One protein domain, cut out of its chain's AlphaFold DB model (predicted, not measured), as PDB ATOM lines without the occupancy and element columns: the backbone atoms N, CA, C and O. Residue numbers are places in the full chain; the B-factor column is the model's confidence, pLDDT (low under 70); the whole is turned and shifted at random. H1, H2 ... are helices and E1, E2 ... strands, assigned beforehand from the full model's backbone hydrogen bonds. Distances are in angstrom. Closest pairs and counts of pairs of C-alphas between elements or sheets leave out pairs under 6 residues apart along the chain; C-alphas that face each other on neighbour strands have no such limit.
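AT A GLANCE: This is residues 137 to 183 of the 185 residues of an uncharacterized protein of Aureimonas flava (UniProt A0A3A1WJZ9). A short two-stranded hairpin, E1 and E2, stands with two helices set off to one side of it and apart from each other: the one-turn H1 and the longer H2. Between E2 and H1 the chain makes a long loop, residues 149 to 160, that runs out beyond the end of E2 and folds back past it. The printed part has 47 residues, with two named strands followed by two named helices in the order E1, E2, H1, H2; the sheet E1 - E2 is antiparallel. The class is mixed, helices and strands, with 21 residues, under half, in named elements. The whole is compact, with a radius of gyration of the C-alphas of 9.8 A and spans of 29 by 22 by 16 A.

IN THESE COORDINATES: E1 is residues 137 to 139, 6.6 A long, and begins at C-alpha 137 at (45.687, 35.948, -44.624). E2 is residues 145 to 148, 9.7 A. H1 is residues 161 to 164, 5.4 A, with C-alpha 161 at (52.708, 37.454, -51.600). H2 is residues 172 to 181, 14.2 A, and ends at C-alpha 181 at (55.688, 44.734, -36.906).

HOW THE PARTS SIT: E1 and E2 form a hairpin over a tight link, antiparallel at 135 degrees, with N 138 and O 146 2.8 A apart, within hydrogen-bond range. The closest C-alphas of E2 and H1 are those of Phe 145 and Asp 161, 6.7 A apart. Those of E2 and H2 are Ile 147 and Val 179, 7.2 A. E1 and H2 are apart, and so are H1 and H2. In H2 every O i to N i+4 pair is within hydrogen-bond range; H1 is too short for such a pair.

THE WHOLE: The C-alphas of Arg 142 and Glu 173, the two farthest apart, are 28.7 A apart. The link from E2 to H1 is long, with 12 residues. The printed part has no cut; its mean pLDDT is 83.7, and no printed residue is under 70.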
ATOM      1  N   VAL A 137      45.293  35.197 -43.425       87.12
ATOM      2  CA  VAL A 137      45.687  35.948 -44.624       87.12
ATOM      3  C   VAL A 137      44.464  36.188 -45.515       87.12
ATOM      4  O   VAL A 137      43.787  35.256 -45.946       87.12
ATOM      5  N   LYS A 138      44.185  37.455 -45.821       86.31
ATOM      6  CA  LYS A 138      43.136  37.897 -46.741       86.31
ATOM      7  C   LYS A 138      43.763  38.433 -48.027       86.31
ATOM      8  O   LYS A 138      44.524  39.398 -47.993       86.31
ATOM      9  N   ASP A 139      43.395  37.851 -49.165       89.31
ATOM     10  CA  ASP A 139      43.752  38.369 -50.491       89.31
ATOM     11  C   ASP A 139      42.897  39.603 -50.837       89.31
ATOM     12  O   ASP A 139      41.662  39.564 -50.787       89.31
ATOM     13  N   LYS A 140      43.557  40.715 -51.176       83.81
ATOM     14  CA  LYS A 140      42.936  41.986 -51.595       83.81
ATOM     15  C   LYS A 140      42.937  42.160 -53.120       83.81
ATOM     16  O   LYS A 140      42.417  43.156 -53.630       83.81
ATOM     17  N   GLY A 141      43.495  41.202 -53.857       78.38
ATOM     18  CA  GLY A 141      43.642  41.201 -55.304       78.38
ATOM     19  C   GLY A 141      44.869  41.978 -55.789       78.38
ATOM     20  O   GLY A 141      45.446  42.811 -55.091       78.38
ATOM     21  N   ARG A 142      45.274  41.723 -57.043       81.50
ATOM     22  CA  ARG A 142      46.469  42.324 -57.684       81.50
ATOM     23  C   ARG A 142      47.788  42.044 -56.932       81.50
ATOM     24  O   ARG A 142      48.695  42.880 -56.964       81.50
ATOM     25  N   GLY A 143      47.899  40.878 -56.289       84.00
ATOM     26  CA  GLY A 143      49.105  40.462 -55.561       84.00
ATOM     27  C   GLY A 143      49.354  41.290 -54.299       84.00
ATOM     28  O   GLY A 143      50.496  41.671 -54.024       84.00
ATOM     29  N   TRP A 144      48.273  41.639 -53.600       87.94
ATOM     30  CA  TRP A 144      48.292  42.322 -52.313       87.94
ATOM     31  C   TRP A 144      47.459  41.541 -51.308       87.94
ATOM     32  O   TRP A 144      46.332  41.153 -51.601       87.94
ATOM     33  N   PHE A 145      47.996  41.393 -50.107       89.12
ATOM     34  CA  PHE A 145      47.402  40.633 -49.019       89.12
ATOM     35  C   PHE A 145      47.344  41.493 -47.760       89.12
ATOM     36  O   PHE A 145      48.108  42.444 -47.617       89.12
ATOM     37  N   ALA A 146      46.444  41.185 -46.842       88.19
ATOM     38  CA  ALA A 146      46.433  41.760 -45.501       88.19
ATOM     39  C   ALA A 146      46.127  40.662 -44.495       88.19
ATOM     40  O   ALA A 146      45.439  39.698 -44.822       88.19
ATOM     41  N   ILE A 147      46.624  40.801 -43.274       87.81
ATOM     42  CA  ILE A 147      46.254  39.898 -42.192       87.81
ATOM     43  C   ILE A 147      45.018  40.464 -41.509       87.81
ATOM     44  O   ILE A 147      44.968  41.653 -41.184       87.81
ATOM     45  N   VAL A 148      44.023  39.603 -41.316       85.44
ATOM     46  CA  VAL A 148      42.817  39.904 -40.550       85.44
ATOM     47  C   VAL A 148      42.836  39.219 -39.195       85.44
ATOM     48  O   VAL A 148      43.403  38.135 -39.065       85.44
ATOM     49  N   ASP A 149      42.228  39.857 -38.200       84.50
ATOM     50  CA  ASP A 149      41.966  39.265 -36.887       84.50
ATOM     51  C   ASP A 149      40.741  38.324 -36.897       84.50
ATOM     52  O   ASP A 149      40.112  38.084 -37.933       84.50
ATOM     53  N   ALA A 150      40.403  37.789 -35.719       75.44
ATOM     54  CA  ALA A 150      39.236  36.934 -35.490       75.44
ATOM     55  C   ALA A 150      37.904  37.603 -35.870       75.44
ATOM     56  O   ALA A 150      36.949  36.924 -36.250       75.44
ATOM     57  N   ASP A 151      37.859  38.931 -35.775       72.12
ATOM     58  CA  ASP A 151      36.700  39.769 -36.062       72.12
ATOM     59  C   ASP A 151      36.629  40.164 -37.551       72.12
ATOM     60  O   ASP A 151      35.662  40.785 -37.999       72.12
ATOM     61  N   GLY A 152      37.627  39.763 -38.350       75.44
ATOM     62  CA  GLY A 152      37.720  40.041 -39.779       75.44
ATOM     63  C   GLY A 152      38.241  41.440 -40.116       75.44
ATOM     64  O   GLY A 152      38.153  41.845 -41.282       75.44
ATOM     65  N   ASN A 153      38.784  42.173 -39.140       81.62
ATOM     66  CA  ASN A 153      39.379  43.489 -39.346       81.62
ATOM     67  C   ASN A 153      40.813  43.354 -39.853       81.62
ATOM     68  O   ASN A 153      41.586  42.543 -39.352       81.62
ATOM     69  N   GLU A 154      41.190  44.181 -40.827       86.12
ATOM     70  CA  GLU A 154      42.570  44.252 -41.313       86.12
ATOM     71  C   GLU A 154      43.465  44.874 -40.233       86.12
ATOM     72  O   GLU A 154      43.345  46.057 -39.918       86.12
ATOM     73  N   VAL A 155      44.368  44.070 -39.671       85.00
ATOM     74  CA  VAL A 155      45.276  44.476 -38.584       85.00
ATOM     75  C   VAL A 155      46.686  44.811 -39.073       85.00
ATOM     76  O   VAL A 155      47.520  45.275 -38.297       85.00
ATOM     77  N   THR A 156      46.961  44.618 -40.365       87.19
ATOM     78  CA  THR A 156      48.236  44.975 -40.998       87.19
ATOM     79  C   THR A 156      48.041  45.856 -42.222       87.19
ATOM     80  O   THR A 156      46.989  45.850 -42.863       87.19
ATOM     81  N   LYS A 157      49.107  46.555 -42.621       86.75
ATOM     82  CA  LYS A 157      49.208  47.188 -43.943       86.75
ATOM     83  C   LYS A 157      49.096  46.158 -45.075       86.75
ATOM     84  O   LYS A 157      49.197  44.952 -44.850       86.75
ATOM     85  N   SER A 158      48.935  46.640 -46.309       86.94
ATOM     86  CA  SER A 158      48.977  45.783 -47.498       86.94
ATOM     87  C   SER A 158      50.377  45.181 -47.677       86.94
ATOM     88  O   SER A 158      51.366  45.899 -47.826       86.94
ATOM     89  N   LEU A 159      50.441  43.858 -47.687       88.31
ATOM     90  CA  LEU A 159      51.627  43.025 -47.833       88.31
ATOM     91  C   LEU A 159      51.673  42.397 -49.231       88.31
ATOM     92  O   LEU A 159      50.660  42.303 -49.924       88.31
ATOM     93  N   ARG A 160      52.864  41.984 -49.661       88.56
ATOM     94  CA  ARG A 160      53.063  41.205 -50.893       88.56
ATOM     95  C   ARG A 160      52.976  39.711 -50.600       88.56
ATOM     96  O   ARG A 160      53.100  39.318 -49.446       88.56
ATOM     97  N   ASP A 161      52.788  38.921 -51.655       85.88
ATOM     98  CA  ASP A 161      52.708  37.454 -51.600       85.88
ATOM     99  C   ASP A 161      53.877  36.853 -50.807       85.88
ATOM    100  O   ASP A 161      53.665  36.205 -49.788       85.88
ATOM    101  N   ASP A 162      55.107  37.249 -51.149       87.31
ATOM    102  CA  ASP A 162      56.339  36.803 -50.478       87.31
ATOM    103  C   ASP A 162      56.374  37.087 -48.961       87.31
ATOM    104  O   ASP A 162      57.110  36.448 -48.214       87.31
ATOM    105  N   ALA A 163      55.622  38.087 -48.485       84.12
ATOM    106  CA  ALA A 163      55.602  38.470 -47.073       84.12
ATOM    107  C   ALA A 163      54.566  37.681 -46.260       84.12
ATOM    108  O   ALA A 163      54.719  37.557 -45.046       84.12
ATOM    109  N   VAL A 164      53.511  37.182 -46.910       85.44
ATOM    110  CA  VAL A 164      52.469  36.360 -46.275       85.44
ATOM    111  C   VAL A 164      52.671  34.866 -46.529       85.44
ATOM    112  O   VAL A 164      52.044  34.041 -45.863       85.44
ATOM    113  N   GLU A 165      53.577  34.505 -47.441       84.06
ATOM    114  CA  GLU A 165      53.973  33.126 -47.696       84.06
ATOM    115  C   GLU A 165      54.517  32.477 -46.413       84.06
ATOM    116  O   GLU A 165      55.445  32.960 -45.760       84.06
ATOM    117  N   GLY A 166      53.885  31.379 -45.996       81.25
ATOM    118  CA  GLY A 166      54.239  30.680 -44.762       81.25
ATOM    119  C   GLY A 166      53.786  31.370 -43.471       81.25
ATOM    120  O   GLY A 166      54.108  30.864 -42.396       81.25
ATOM    121  N   PHE A 167      53.015  32.468 -43.529       83.44
ATOM    122  CA  PHE A 167      52.441  33.103 -42.335       83.44
ATOM    123  C   PHE A 167      51.525  32.141 -41.568       83.44
ATOM    124  O   PHE A 167      51.648  32.019 -40.352       83.44
ATOM    125  N   ASP A 168      50.678  31.379 -42.264       80.38
ATOM    126  CA  ASP A 168      49.759  30.424 -41.630       80.38
ATOM    127  C   ASP A 168      50.476  29.279 -40.897       80.38
ATOM    128  O   ASP A 168      49.940  28.749 -39.922       80.38
ATOM    129  N   ALA A 169      51.703  28.948 -41.318       80.94
ATOM    130  CA  ALA A 169      52.542  27.907 -40.726       80.94
ATOM    131  C   ALA A 169      53.367  28.383 -39.513       80.94
ATOM    132  O   ALA A 169      54.052  27.572 -38.887       80.94
ATOM    133  N   LYS A 170      53.328  29.681 -39.179       79.00
ATOM    134  CA  LYS A 170      54.005  30.249 -38.004       79.00
ATOM    135  C   LYS A 170      53.241  29.962 -36.710       79.00
ATOM    136  O   LYS A 170      52.034  29.716 -36.731       79.00
ATOM    137  N   SER A 171      53.951  30.021 -35.583       81.50
ATOM    138  CA  SER A 171      53.339  29.950 -34.254       81.50
ATOM    139  C   SER A 171      52.444  31.170 -33.994       81.50
ATOM    140  O   SER A 171      52.620  32.216 -34.618       81.50
ATOM    141  N   ASP A 172      51.491  31.061 -33.067       77.12
ATOM    142  CA  ASP A 172      50.598  32.180 -32.722       77.12
ATOM    143  C   ASP A 172      51.380  33.399 -32.189       77.12
ATOM    144  O   ASP A 172      51.017  34.543 -32.463       77.12
ATOM    145  N   GLU A 173      52.499  33.154 -31.500       78.06
ATOM    146  CA  GLU A 173      53.416  34.184 -31.002       78.06
ATOM    147  C   GLU A 173      54.152  34.892 -32.155       78.06
ATOM    148  O   GLU A 173      54.172  36.122 -32.225       78.06
ATOM    149  N   ASP A 174      54.659  34.131 -33.130       82.19
ATOM    150  CA  ASP A 174      55.288  34.683 -34.337       82.19
ATOM    151  C   ASP A 174      54.286  35.448 -35.215       82.19
ATOM    152  O   ASP A 174      54.635  36.462 -35.826       82.19
ATOM    153  N   LYS A 175      53.036  34.972 -35.295       84.06
ATOM    154  CA  LYS A 175      51.955  35.654 -36.019       84.06
ATOM    155  C   LYS A 175      51.623  36.991 -35.364       84.06
ATOM    156  O   LYS A 175      51.518  37.991 -36.070       84.06
ATOM    157  N   ALA A 176      51.522  37.030 -34.035       82.94
ATOM    158  CA  ALA A 176      51.290  38.264 -33.288       82.94
ATOM    159  C   ALA A 176      52.438  39.269 -33.468       82.94
ATOM    160  O   ALA A 176      52.182  40.436 -33.765       82.94
ATOM    161  N   ALA A 177      53.692  38.816 -33.374       83.81
ATOM    162  CA  ALA A 177      54.865  39.661 -33.605       83.81
ATOM    163  C   ALA A 177      54.924  40.196 -35.046       83.81
ATOM    164  O   ALA A 177      55.268  41.355 -35.277       83.81
ATOM    165  N   PHE A 178      54.552  39.373 -36.029       83.62
ATOM    166  CA  PHE A 178      54.501  39.783 -37.430       83.62
ATOM    167  C   PHE A 178      53.395  40.808 -37.695       83.62
ATOM    168  O   PHE A 178      53.622  41.763 -38.443       83.62
ATOM    169  N   VAL A 179      52.218  40.630 -37.086       85.75
ATOM    170  CA  VAL A 179      51.133  41.615 -37.149       85.75
ATOM    171  C   VAL A 179      51.589  42.920 -36.516       85.75
ATOM    172  O   VAL A 179      51.485  43.947 -37.171       85.75
ATOM    173  N   ASP A 180      52.175  42.876 -35.316       84.06
ATOM    174  CA  ASP A 180      52.684  44.051 -34.600       84.06
ATOM    175  C   ASP A 180      53.727  44.834 -35.411       84.06
ATOM    176  O   ASP A 180      53.607  46.047 -35.575       84.06
ATOM    177  N   ALA A 181      54.676  44.133 -36.036       84.19
ATOM    178  CA  ALA A 181      55.688  44.734 -36.906       84.19
ATOM    179  C   ALA A 181      55.131  45.311 -38.226       84.19
ATOM    180  O   ALA A 181      55.799  46.111 -38.888       84.19
ATOM    181  N   ASN A 182      53.930  44.897 -38.644       84.94
ATOM    182  CA  ASN A 182      53.298  45.306 -39.902       84.94
ATOM    183  C   ASN A 182      51.968  46.043 -39.711       84.94
ATOM    184  O   ASN A 182      51.224  46.193 -40.689       84.94
ATOM    185  N   LYS A 183      51.680  46.531 -38.499       82.75
ATOM    186  CA  LYS A 183      50.517  47.383 -38.232       82.75
ATOM    187  C   LYS A 183      50.509  48.579 -39.184       82.75
ATOM    188  O   LYS A 183      51.558  49.083 -39.592       82.75
TER     189      LYS A 183